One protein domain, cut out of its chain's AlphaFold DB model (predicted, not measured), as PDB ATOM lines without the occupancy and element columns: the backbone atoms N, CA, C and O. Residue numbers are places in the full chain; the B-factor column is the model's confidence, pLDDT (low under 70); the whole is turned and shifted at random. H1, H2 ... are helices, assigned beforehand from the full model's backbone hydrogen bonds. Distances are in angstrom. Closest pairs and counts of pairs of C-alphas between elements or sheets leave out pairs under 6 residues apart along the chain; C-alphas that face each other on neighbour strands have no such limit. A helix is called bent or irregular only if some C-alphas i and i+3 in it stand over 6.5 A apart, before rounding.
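AT A GLANCE: This is residues 24 to 89 of the 323 residues of the protein "Putative IS5 family IS1373-like transposase" of Streptomyces avermitilis (strain ATCC 31267 / DSM 46492 / JCM 5070 / NBRC 14893 / NCIMB 12804 / NRRL 8165 / MA-4680) (UniProt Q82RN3). Two helices, H1 and H2, form a helical hairpin, and a longer, kinked helix, H4, crosses H2 nearly at a right angle, running from the short helix H3 to the beginning of H1. H3 and H1 lie toward opposite ends of the domain, and H4 touches each of the other three helices. The printed part has 66 residues with four named helices in the order H1, H2, H3, H4 and no named strand; the class is all helix, with 48 residues in the helices. The whole is compact, with a radius of gyration of the C-alphas of 11.1 A and spans of 30 by 22 by 17 A.

IN THESE COORDINATES: H1, residues 24 to 34, begins with C-alpha 24 at (-2.450, 1.986, -7.953) and is 15.0 A long from first to last C-alpha. After a tight link of 5 residues comes H2, residues 40 to 51, 17.1 A long, which ends with C-alpha 51 at (3.162, -2.272, 6.224). A short link of 8 residues leads to H3, residues 60 to 66, 10.3 A long; it is neither bent nor irregular, but only just: C-alphas 62 and 65 are 6.4 A apart. After a tight link of 4 residues H4, residues 71 to 88, is 17.8 A long and ends with C-alpha 88 at (-11.830, -1.245, 2.731). H4 is irregular, with C-alphas 83 and 86 standing 9.6 A apart, and has a kink of 89 degrees near residue 82.

HOW THE PARTS SIT: H4 is the hub. With residues 85 to 86 alone it touches H1, the closest C-alphas being those of Glu 25 and Pro 86, 6.3 A apart. With residues 74 to 81 alone it touches residues 45 to 49 of H2, about perpendicular at 88 degrees; the closest C-alphas, of Val 49 and Arg 78, are 6.1 A apart. With residues 71 to 75 alone it touches H3, about perpendicular at 86 degrees; the closest C-alphas, of Ala 64 and Ala 71, are 5.2 A apart. H1 and H2 are a hairpin and touch at a steep tilt of 39 degrees, opposite ways; their closest C-alphas, of Thr 33 and Ala 43, are 4.7 A apart. H2 and H3 are close but not clearly touching, with the C-alphas of Ala 51 and Val 63 closest at 6.5 A. H1 and H3 are apart. The helix packing is mostly crossed, with 0 of the 4 touching pairs at a shallow tilt. In H1 every O i to N i+4 pair is within hydrogen-bond range; in H2 7 of 8 are, in H4 11 of 14, and in H3 1 of 3, beside 1 of 4 O i to N i+3 pairs.

THE WHOLE: The two C-alphas farthest apart are those of Thr 37 and Asp 56, 32.5 A. The printed part has no cut, and none of its links is long. The mean pLDDT of the printed part is 83.3; residues 36 to 38 and residue 55 are under 70.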
ATOM      1  N   ASP A  24      -1.257   1.159  -8.162       84.00
ATOM      2  CA  ASP A  24      -2.450   1.986  -7.953       84.00
ATOM      3  C   ASP A  24      -2.948   1.945  -6.501       84.00
ATOM      4  O   ASP A  24      -3.292   2.971  -5.911       84.00
ATOM      5  N   GLU A  25      -2.955   0.770  -5.869       87.50
ATOM      6  CA  GLU A  25      -3.402   0.622  -4.478       87.50
ATOM      7  C   GLU A  25      -2.406   1.196  -3.474       87.50
ATOM      8  O   GLU A  25      -2.795   1.708  -2.413       87.50
ATOM      9  N   ARG A  26      -1.114   1.117  -3.804       86.50
ATOM     10  CA  ARG A  26      -0.050   1.776  -3.050       86.50
ATOM     11  C   ARG A  26      -0.207   3.292  -3.158       86.50
ATOM     12  O   ARG A  26      -0.269   3.961  -2.125       86.50
ATOM     13  N   ALA A  27      -0.387   3.810  -4.371       85.12
ATOM     14  CA  ALA A  27      -0.613   5.227  -4.625       85.12
ATOM     15  C   ALA A  27      -1.881   5.750  -3.925       85.12
ATOM     16  O   ALA A  27      -1.850   6.829  -3.329       85.12
ATOM     17  N   GLU A  28      -2.978   4.987  -3.921       84.62
ATOM     18  CA  GLU A  28      -4.226   5.358  -3.241       84.62
ATOM     19  C   GLU A  28      -4.075   5.364  -1.710       84.62
ATOM     20  O   GLU A  28      -4.540   6.287  -1.031       84.62
ATOM     21  N   SER A  29      -3.358   4.385  -1.148       84.88
ATOM     22  CA  SER A  29      -3.044   4.351   0.287       84.88
ATOM     23  C   SER A  29      -2.208   5.567   0.699       84.88
ATOM     24  O   SER A  29      -2.510   6.235   1.690       84.88
ATOM     25  N   GLU A  30      -1.197   5.922  -0.089       86.56
ATOM     26  CA  GLU A  30      -0.389   7.112   0.159       86.56
ATOM     27  C   GLU A  30      -1.163   8.423  -0.050       86.56
ATOM     28  O   GLU A  30      -1.011   9.382   0.708       86.56
ATOM     29  N   ARG A  31      -2.041   8.494  -1.052       85.25
ATOM     30  CA  ARG A  31      -2.929   9.646  -1.252       85.25
ATOM     31  C   ARG A  31      -3.824   9.858  -0.031       85.25
ATOM     32  O   ARG A  31      -3.985  10.988   0.434       85.25
ATOM     33  N   CYS A  32      -4.358   8.774   0.533       82.25
ATOM     34  CA  CYS A  32      -5.164   8.805   1.750       82.25
ATOM     35  C   CYS A  32      -4.391   9.304   2.982       82.25
ATOM     36  O   CYS A  32      -5.007   9.910   3.861       82.25
ATOM     37  N   THR A  33      -3.075   9.080   3.074       84.50
ATOM     38  CA  THR A  33      -2.247   9.605   4.176       84.50
ATOM     39  C   THR A  33      -1.824  11.058   3.951       84.50
ATOM     40  O   THR A  33      -1.751  11.805   4.925       84.50
ATOM     41  N   ARG A  34      -1.601  11.467   2.693       81.00
ATOM     42  CA  ARG A  34      -1.161  12.821   2.297       81.00
ATOM     43  C   ARG A  34      -2.275  13.863   2.200       81.00
ATOM     44  O   ARG A  34      -1.984  15.055   2.149       81.00
ATOM     45  N   ARG A  35      -3.543  13.445   2.126       76.44
ATOM     46  CA  ARG A  35      -4.690  14.363   2.010       76.44
ATOM     47  C   ARG A  35      -4.616  15.446   3.094       76.44
ATOM     48  O   ARG A  35      -4.335  15.125   4.237       76.44
ATOM     49  N   ALA A  36      -4.933  16.703   2.766       57.31
ATOM     50  CA  ALA A  36      -4.794  17.844   3.689       57.31
ATOM     51  C   ALA A  36      -5.595  17.706   5.002       57.31
ATOM     52  O   ALA A  36      -5.293  18.350   6.003       57.31
ATOM     53  N   THR A  37      -6.636  16.869   5.016       60.59
ATOM     54  CA  THR A  37      -7.405  16.563   6.232       60.59
ATOM     55  C   THR A  37      -7.955  15.137   6.159       60.59
ATOM     56  O   THR A  37      -9.146  14.922   5.914       60.59
ATOM     57  N   PRO A  38      -7.116  14.102   6.338       60.78
ATOM     58  CA  PRO A  38      -7.618  12.751   6.434       60.78
ATOM     59  C   PRO A  38      -8.255  12.587   7.812       60.78
ATOM     60  O   PRO A  38      -7.698  12.999   8.833       60.78
ATOM     61  N   ALA A  39      -9.414  11.930   7.889       75.31
ATOM     62  CA  ALA A  39      -9.886  11.463   9.185       75.31
ATOM     63  C   ALA A  39      -8.770  10.601   9.803       75.31
ATOM     64  O   ALA A  39      -8.315   9.659   9.160       75.31
ATOM     65  N   ARG A  40      -8.336  10.886  11.040       78.00
ATOM     66  CA  ARG A  40      -7.227  10.177  11.723       78.00
ATOM     67  C   ARG A  40      -7.308   8.648  11.591       78.00
ATOM     68  O   ARG A  40      -6.298   7.966  11.467       78.00
ATOM     69  N   ALA A  41      -8.530   8.111  11.582       79.69
ATOM     70  CA  ALA A  41      -8.793   6.693  11.381       79.69
ATOM     71  C   ALA A  41      -8.481   6.190   9.957       79.69
ATOM     72  O   ALA A  41      -7.997   5.074   9.832       79.69
ATOM     73  N   LEU A  42      -8.757   6.969   8.907       84.31
ATOM     74  CA  LEU A  42      -8.435   6.630   7.515       84.31
ATOM     75  C   LEU A  42      -6.918   6.581   7.305       84.31
ATOM     76  O   LEU A  42      -6.414   5.570   6.831       84.31
ATOM     77  N   ALA A  43      -6.197   7.614   7.752       86.44
ATOM     78  CA  ALA A  43      -4.738   7.664   7.650       86.44
ATOM     79  C   ALA A  43      -4.068   6.476   8.360       86.44
ATOM     80  O   ALA A  43      -3.150   5.868   7.822       86.44
ATOM     81  N   LEU A  44      -4.560   6.089   9.543       87.94
ATOM     82  CA  LEU A  44      -4.037   4.920  10.253       87.94
ATOM     83  C   LEU A  44      -4.224   3.620   9.452       87.94
ATOM     84  O   LEU A  44      -3.308   2.809   9.372       87.94
ATOM     85  N   ARG A  45      -5.391   3.418   8.835       90.00
ATOM     86  CA  ARG A  45      -5.684   2.214   8.032       90.00
ATOM     87  C   ARG A  45      -4.831   2.152   6.776       90.00
ATOM     88  O   ARG A  45      -4.295   1.095   6.463       90.00
ATOM     89  N   ALA A  46      -4.681   3.295   6.115       88.38
ATOM     90  CA  ALA A  46      -3.867   3.449   4.920       88.38
ATOM     91  C   ALA A  46      -2.362   3.266   5.195       88.38
ATOM     92  O   ALA A  46      -1.610   2.994   4.272       88.38
ATOM     93  N   ARG A  47      -1.920   3.347   6.461       90.44
ATOM     94  CA  ARG A  47      -0.561   2.960   6.889       90.44
ATOM     95  C   ARG A  47      -0.427   1.471   7.205       90.44
ATOM     96  O   ARG A  47       0.613   0.886   6.934       90.44
ATOM     97  N   ILE A  48      -1.468   0.854   7.771       90.62
ATOM     98  CA  ILE A  48      -1.457  -0.569   8.152       90.62
ATOM     99  C   ILE A  48      -1.301  -1.482   6.933       90.62
ATOM    100  O   ILE A  48      -0.561  -2.458   7.000       90.62
ATOM    101  N   VAL A  49      -2.014  -1.197   5.841       88.44
ATOM    102  CA  VAL A  49      -2.061  -2.094   4.677       88.44
ATOM    103  C   VAL A  49      -0.705  -2.194   3.961       88.44
ATOM    104  O   VAL A  49      -0.245  -3.323   3.802       88.44
ATOM    105  N   PRO A  50      -0.013  -1.088   3.612       87.56
ATOM    106  CA  PRO A  50       1.327  -1.159   3.029       87.56
ATOM    107  C   PRO A  50       2.351  -1.837   3.941       87.56
ATOM    108  O   PRO A  50       3.164  -2.610   3.457       87.56
ATOM    109  N   ALA A  51       2.268  -1.626   5.260       87.12
ATOM    110  CA  ALA A  51       3.162  -2.272   6.224       87.12
ATOM    111  C   ALA A  51       2.932  -3.792   6.354       87.12
ATOM    112  O   ALA A  51       3.783  -4.511   6.861       87.12
ATOM    113  N   CYS A  52       1.777  -4.298   5.909       85.94
ATOM    114  CA  CYS A  52       1.487  -5.732   5.847       85.94
ATOM    115  C   CYS A  52       1.787  -6.351   4.474       85.94
ATOM    116  O   CYS A  52       1.594  -7.559   4.318       85.94
ATOM    117  N   ALA A  53       2.149  -5.534   3.483       84.31
ATOM    118  CA  ALA A  53       2.303  -5.949   2.100       84.31
ATOM    119  C   ALA A  53       3.771  -6.221   1.767       84.31
ATOM    120  O   ALA A  53       4.657  -5.472   2.171       84.31
ATOM    121  N   GLY A  54       4.020  -7.276   1.002       76.06
ATOM    122  CA  GLY A  54       5.368  -7.669   0.598       76.06
ATOM    123  C   GLY A  54       5.518  -9.182   0.454       76.06
ATOM    124  O   GLY A  54       4.640  -9.926   0.903       76.06
ATOM    125  N   PRO A  55       6.622  -9.637  -0.162       66.62
ATOM    126  CA  PRO A  55       6.874 -11.055  -0.417       66.62
ATOM    127  C   PRO A  55       6.967 -11.881   0.877       66.62
ATOM    128  O   PRO A  55       6.474 -13.004   0.919       66.62
ATOM    129  N   ASP A  56       7.485 -11.287   1.958       70.12
ATOM    130  CA  ASP A  56       7.770 -11.991   3.218       70.12
ATOM    131  C   ASP A  56       6.675 -11.869   4.292       70.12
ATOM    132  O   ASP A  56       6.883 -12.299   5.423       70.12
ATOM    133  N   VAL A  57       5.509 -11.292   3.952       70.44
ATOM    134  CA  VAL A  57       4.307 -11.127   4.805       70.44
ATOM    135  C   VAL A  57       4.640 -10.999   6.303       70.44
ATOM    136  O   VAL A  57       4.539 -11.983   7.049       70.44
ATOM    137  N   PRO A  58       4.999  -9.797   6.786       76.19
ATOM    138  CA  PRO A  58       5.473  -9.646   8.151       76.19
ATOM    139  C   PRO A  58       4.402 -10.098   9.159       76.19
ATOM    140  O   PRO A  58       3.199  -9.848   8.976       76.19
ATOM    141  N   PRO A  59       4.800 -10.778  10.249       78.06
ATOM    142  CA  PRO A  59       3.861 -11.174  11.282       78.06
ATOM    143  C   PRO A  59       3.282  -9.928  11.967       78.06
ATOM    144  O   PRO A  59       3.967  -8.929  12.174       78.06
ATOM    145  N   PHE A  60       2.009  -9.982  12.380       83.88
ATOM    146  CA  PHE A  60       1.314  -8.821  12.964       83.88
ATOM    147  C   PHE A  60       2.004  -8.230  14.194       83.88
ATOM    148  O   PHE A  60       1.841  -7.047  14.473       83.88
ATOM    149  N   VAL A  61       2.759  -9.056  14.920       79.31
ATOM    150  CA  VAL A  61       3.541  -8.656  16.094       79.31
ATOM    151  C   VAL A  61       4.739  -7.766  15.748       79.31
ATOM    152  O   VAL A  61       5.177  -7.027  16.617       79.31
ATOM    153  N   ALA A  62       5.222  -7.790  14.501       83.56
ATOM    154  CA  ALA A  62       6.269  -6.890  14.016       83.56
ATOM    155  C   ALA A  62       5.686  -5.538  13.564       83.56
ATOM    156  O   ALA A  62       6.172  -4.484  13.952       83.56
ATOM    157  N   VAL A  63       4.564  -5.563  12.837       86.12
ATOM    158  CA  VAL A  63       3.917  -4.351  12.290       86.12
ATOM    159  C   VAL A  63       3.220  -3.505  13.368       86.12
ATOM    160  O   VAL A  63       3.146  -2.278  13.285       86.12
ATOM    161  N   ALA A  64       2.648  -4.151  14.387       89.62
ATOM    162  CA  ALA A  64       1.855  -3.485  15.419       89.62
ATOM    163  C   ALA A  64       2.640  -2.425  16.232       89.62
ATOM    164  O   ALA A  64       2.131  -1.304  16.359       89.62
ATOM    165  N   PRO A  65       3.857  -2.715  16.741       89.75
ATOM    166  CA  PRO A  65       4.697  -1.733  17.429       89.75
ATOM    167  C   PRO A  65       5.072  -0.522  16.566       89.75
ATOM    168  O   PRO A  65       4.935   0.610  17.031       89.75
ATOM    169  N   GLU A  66       5.465  -0.738  15.306       88.62
ATOM    170  CA  GLU A  66       5.876   0.329  14.375       88.62
ATOM    171  C   GLU A  66       4.774   1.376  14.170       88.62
ATOM    172  O   GLU A  66       5.021   2.582  14.098       88.62
ATOM    173  N   LEU A  67       3.521   0.917  14.127       89.00
ATOM    174  CA  LEU A  67       2.348   1.767  13.946       89.00
ATOM    175  C   LEU A  67       1.653   2.146  15.262       89.00
ATOM    176  O   LEU A  67       0.644   2.856  15.226       89.00
ATOM    177  N   ARG A  68       2.182   1.710  16.414       90.94
ATOM    178  CA  ARG A  68       1.611   1.914  17.760       90.94
ATOM    179  C   ARG A  68       0.135   1.495  17.852       90.94
ATOM    180  O   ARG A  68      -0.705   2.227  18.378       90.94
ATOM    181  N   VAL A  69      -0.196   0.317  17.321       92.19
ATOM    182  CA  VAL A  69      -1.548  -0.272  17.354       92.19
ATOM    183  C   VAL A  69      -1.527  -1.686  17.921       92.19
ATOM    184  O   VAL A  69      -0.494  -2.338  17.952       92.19
ATOM    185  N   ALA A  70      -2.684  -2.205  18.335       90.06
ATOM    186  CA  ALA A  70      -2.805  -3.610  18.719       90.06
ATOM    187  C   ALA A  70      -2.725  -4.540  17.490       90.06
ATOM    188  O   ALA A  70      -3.293  -4.227  16.438       90.06
ATOM    189  N   ALA A  71      -2.124  -5.726  17.641       86.94
ATOM    190  CA  ALA A  71      -2.017  -6.735  16.577       86.94
ATOM    191  C   ALA A  71      -3.381  -7.134  15.977       86.94
ATOM    192  O   ALA A  71      -3.502  -7.329  14.767       86.94
ATOM    193  N   ASP A  72      -4.445  -7.159  16.784       86.12
ATOM    194  CA  ASP A  72      -5.806  -7.420  16.297       86.12
ATOM    195  C   ASP A  72      -6.349  -6.316  15.384       86.12
ATOM    196  O   ASP A  72      -7.144  -6.582  14.480       86.12
ATOM    197  N   THR A  73      -5.890  -5.075  15.562       87.56
ATOM    198  CA  THR A  73      -6.222  -3.976  14.648       87.56
ATOM    199  C   THR A  73      -5.575  -4.212  13.285       87.56
ATOM    200  O   THR A  73      -6.252  -4.078  12.266       87.56
ATOM    201  N   VAL A  74      -4.310  -4.645  13.262       90.50
ATOM    202  CA  VAL A  74      -3.586  -5.019  12.035       90.50
ATOM    203  C   VAL A  74      -4.291  -6.183  11.332       90.50
ATOM    204  O   VAL A  74      -4.683  -6.061  10.169       90.50
ATOM    205  N   ARG A  75      -4.570  -7.271  12.067       89.31
ATOM    206  CA  ARG A  75      -5.304  -8.450  11.574       89.31
ATOM    207  C   ARG A  75      -6.643  -8.063  10.944       89.31
ATOM    208  O   ARG A  75      -6.972  -8.515   9.847       89.31
ATOM    209  N   LYS A  76      -7.421  -7.221  11.629       87.00
ATOM    210  CA  LYS A  76      -8.737  -6.765  11.166       87.00
ATOM    211  C   LYS A  76      -8.651  -6.003   9.847       87.00
ATOM    212  O   LYS A  76      -9.449  -6.271   8.950       87.00
ATOM    213  N   TRP A  77      -7.744  -5.035   9.738       89.25
ATOM    214  CA  TRP A  77      -7.658  -4.189   8.546       89.25
ATOM    215  C   TRP A  77      -7.073  -4.923   7.355       89.25
ATOM    216  O   TRP A  77      -7.615  -4.792   6.264       89.25
ATOM    217  N   ARG A  78      -6.081  -5.788   7.575       88.69
ATOM    218  CA  ARG A  78      -5.580  -6.676   6.528       88.69
ATOM    219  C   ARG A  78      -6.672  -7.595   5.985       88.69
ATOM    220  O   ARG A  78      -6.878  -7.640   4.779       88.69
ATOM    221  N   ARG A  79      -7.427  -8.272   6.861       87.44
ATOM    222  CA  ARG A  79      -8.552  -9.129   6.441       87.44
ATOM    223  C   ARG A  79      -9.595  -8.349   5.638       87.44
ATOM    224  O   ARG A  79     -10.132  -8.858   4.662       87.44
ATOM    225  N   ARG A  80      -9.903  -7.117   6.053       86.19
ATOM    226  CA  ARG A  80     -10.847  -6.250   5.331       86.19
ATOM    227  C   ARG A  80     -10.313  -5.827   3.965       86.19
ATOM    228  O   ARG A  80     -11.086  -5.827   3.016       86.19
ATOM    229  N   PHE A  81      -9.028  -5.499   3.874       87.25
ATOM    230  CA  PHE A  81      -8.391  -5.107   2.622       87.25
ATOM    231  C   PHE A  81      -8.311  -6.273   1.632       87.25
ATOM    232  O   PHE A  81      -8.637  -6.092   0.471       87.25
ATOM    233  N   LEU A  82      -7.997  -7.492   2.082       87.19
ATOM    234  CA  LEU A  82      -8.046  -8.678   1.214       87.19
ATOM    235  C   LEU A  82      -9.445  -8.903   0.617       87.19
ATOM    236  O   LEU A  82      -9.566  -9.279  -0.541       87.19
ATOM    237  N   ALA A  83     -10.502  -8.605   1.378       84.81
ATOM    238  CA  ALA A  83     -11.880  -8.812   0.936       84.81
ATOM    239  C   ALA A  83     -12.467  -7.681   0.070       84.81
ATOM    240  O   ALA A  83     -13.419  -7.924  -0.664       84.81
ATOM    241  N   ARG A  84     -12.003  -6.433   0.225       83.56
ATOM    242  CA  ARG A  84     -12.635  -5.245  -0.397       83.56
ATOM    243  C   ARG A  84     -11.650  -4.272  -1.049       83.56
ATOM    244  O   ARG A  84     -12.066  -3.212  -1.497       83.56
ATOM    245  N   ARG A  85     -10.359  -4.612  -1.068       87.50
ATOM    246  CA  ARG A  85      -9.263  -3.823  -1.656       87.50
ATOM    247  C   ARG A  85      -9.324  -2.350  -1.170       87.50
ATOM    248  O   ARG A  85      -9.643  -2.179   0.017       87.50
ATOM    249  N   PRO A  86      -8.994  -1.284  -1.934       80.44
ATOM    250  CA  PRO A  86      -8.867   0.062  -1.364       80.44
ATOM    251  C   PRO A  86     -10.174   0.613  -0.770       80.44
ATOM    252  O   PRO A  86     -10.113   1.379   0.197       80.44
ATOM    253  N   ASP A  87     -11.345   0.135  -1.207       78.56
ATOM    254  CA  ASP A  87     -12.642   0.489  -0.607       78.56
ATOM    255  C   ASP A  87     -12.733   0.106   0.879       78.56
ATOM    256  O   ASP A  87     -13.485   0.706   1.650       78.56
ATOM    257  N   ALA A  88     -11.933  -0.869   1.326       77.56
ATOM    258  CA  ALA A  88     -11.830  -1.245   2.731       77.56
ATOM    259  C   ALA A  88     -11.266  -0.128   3.619       77.56
ATOM    260  O   ALA A  88     -11.512  -0.141   4.825       77.56
ATOM    261  N   LEU A  89     -10.459   0.789   3.073       79.31
ATOM    262  CA  LEU A  89      -9.794   1.845   3.843       79.31
ATOM    263  C   LEU A  89     -10.800   2.902   4.306       79.31
ATOM    264  O   LEU A  89     -10.759   3.360   5.465       79.31
TER     265      LEU A  89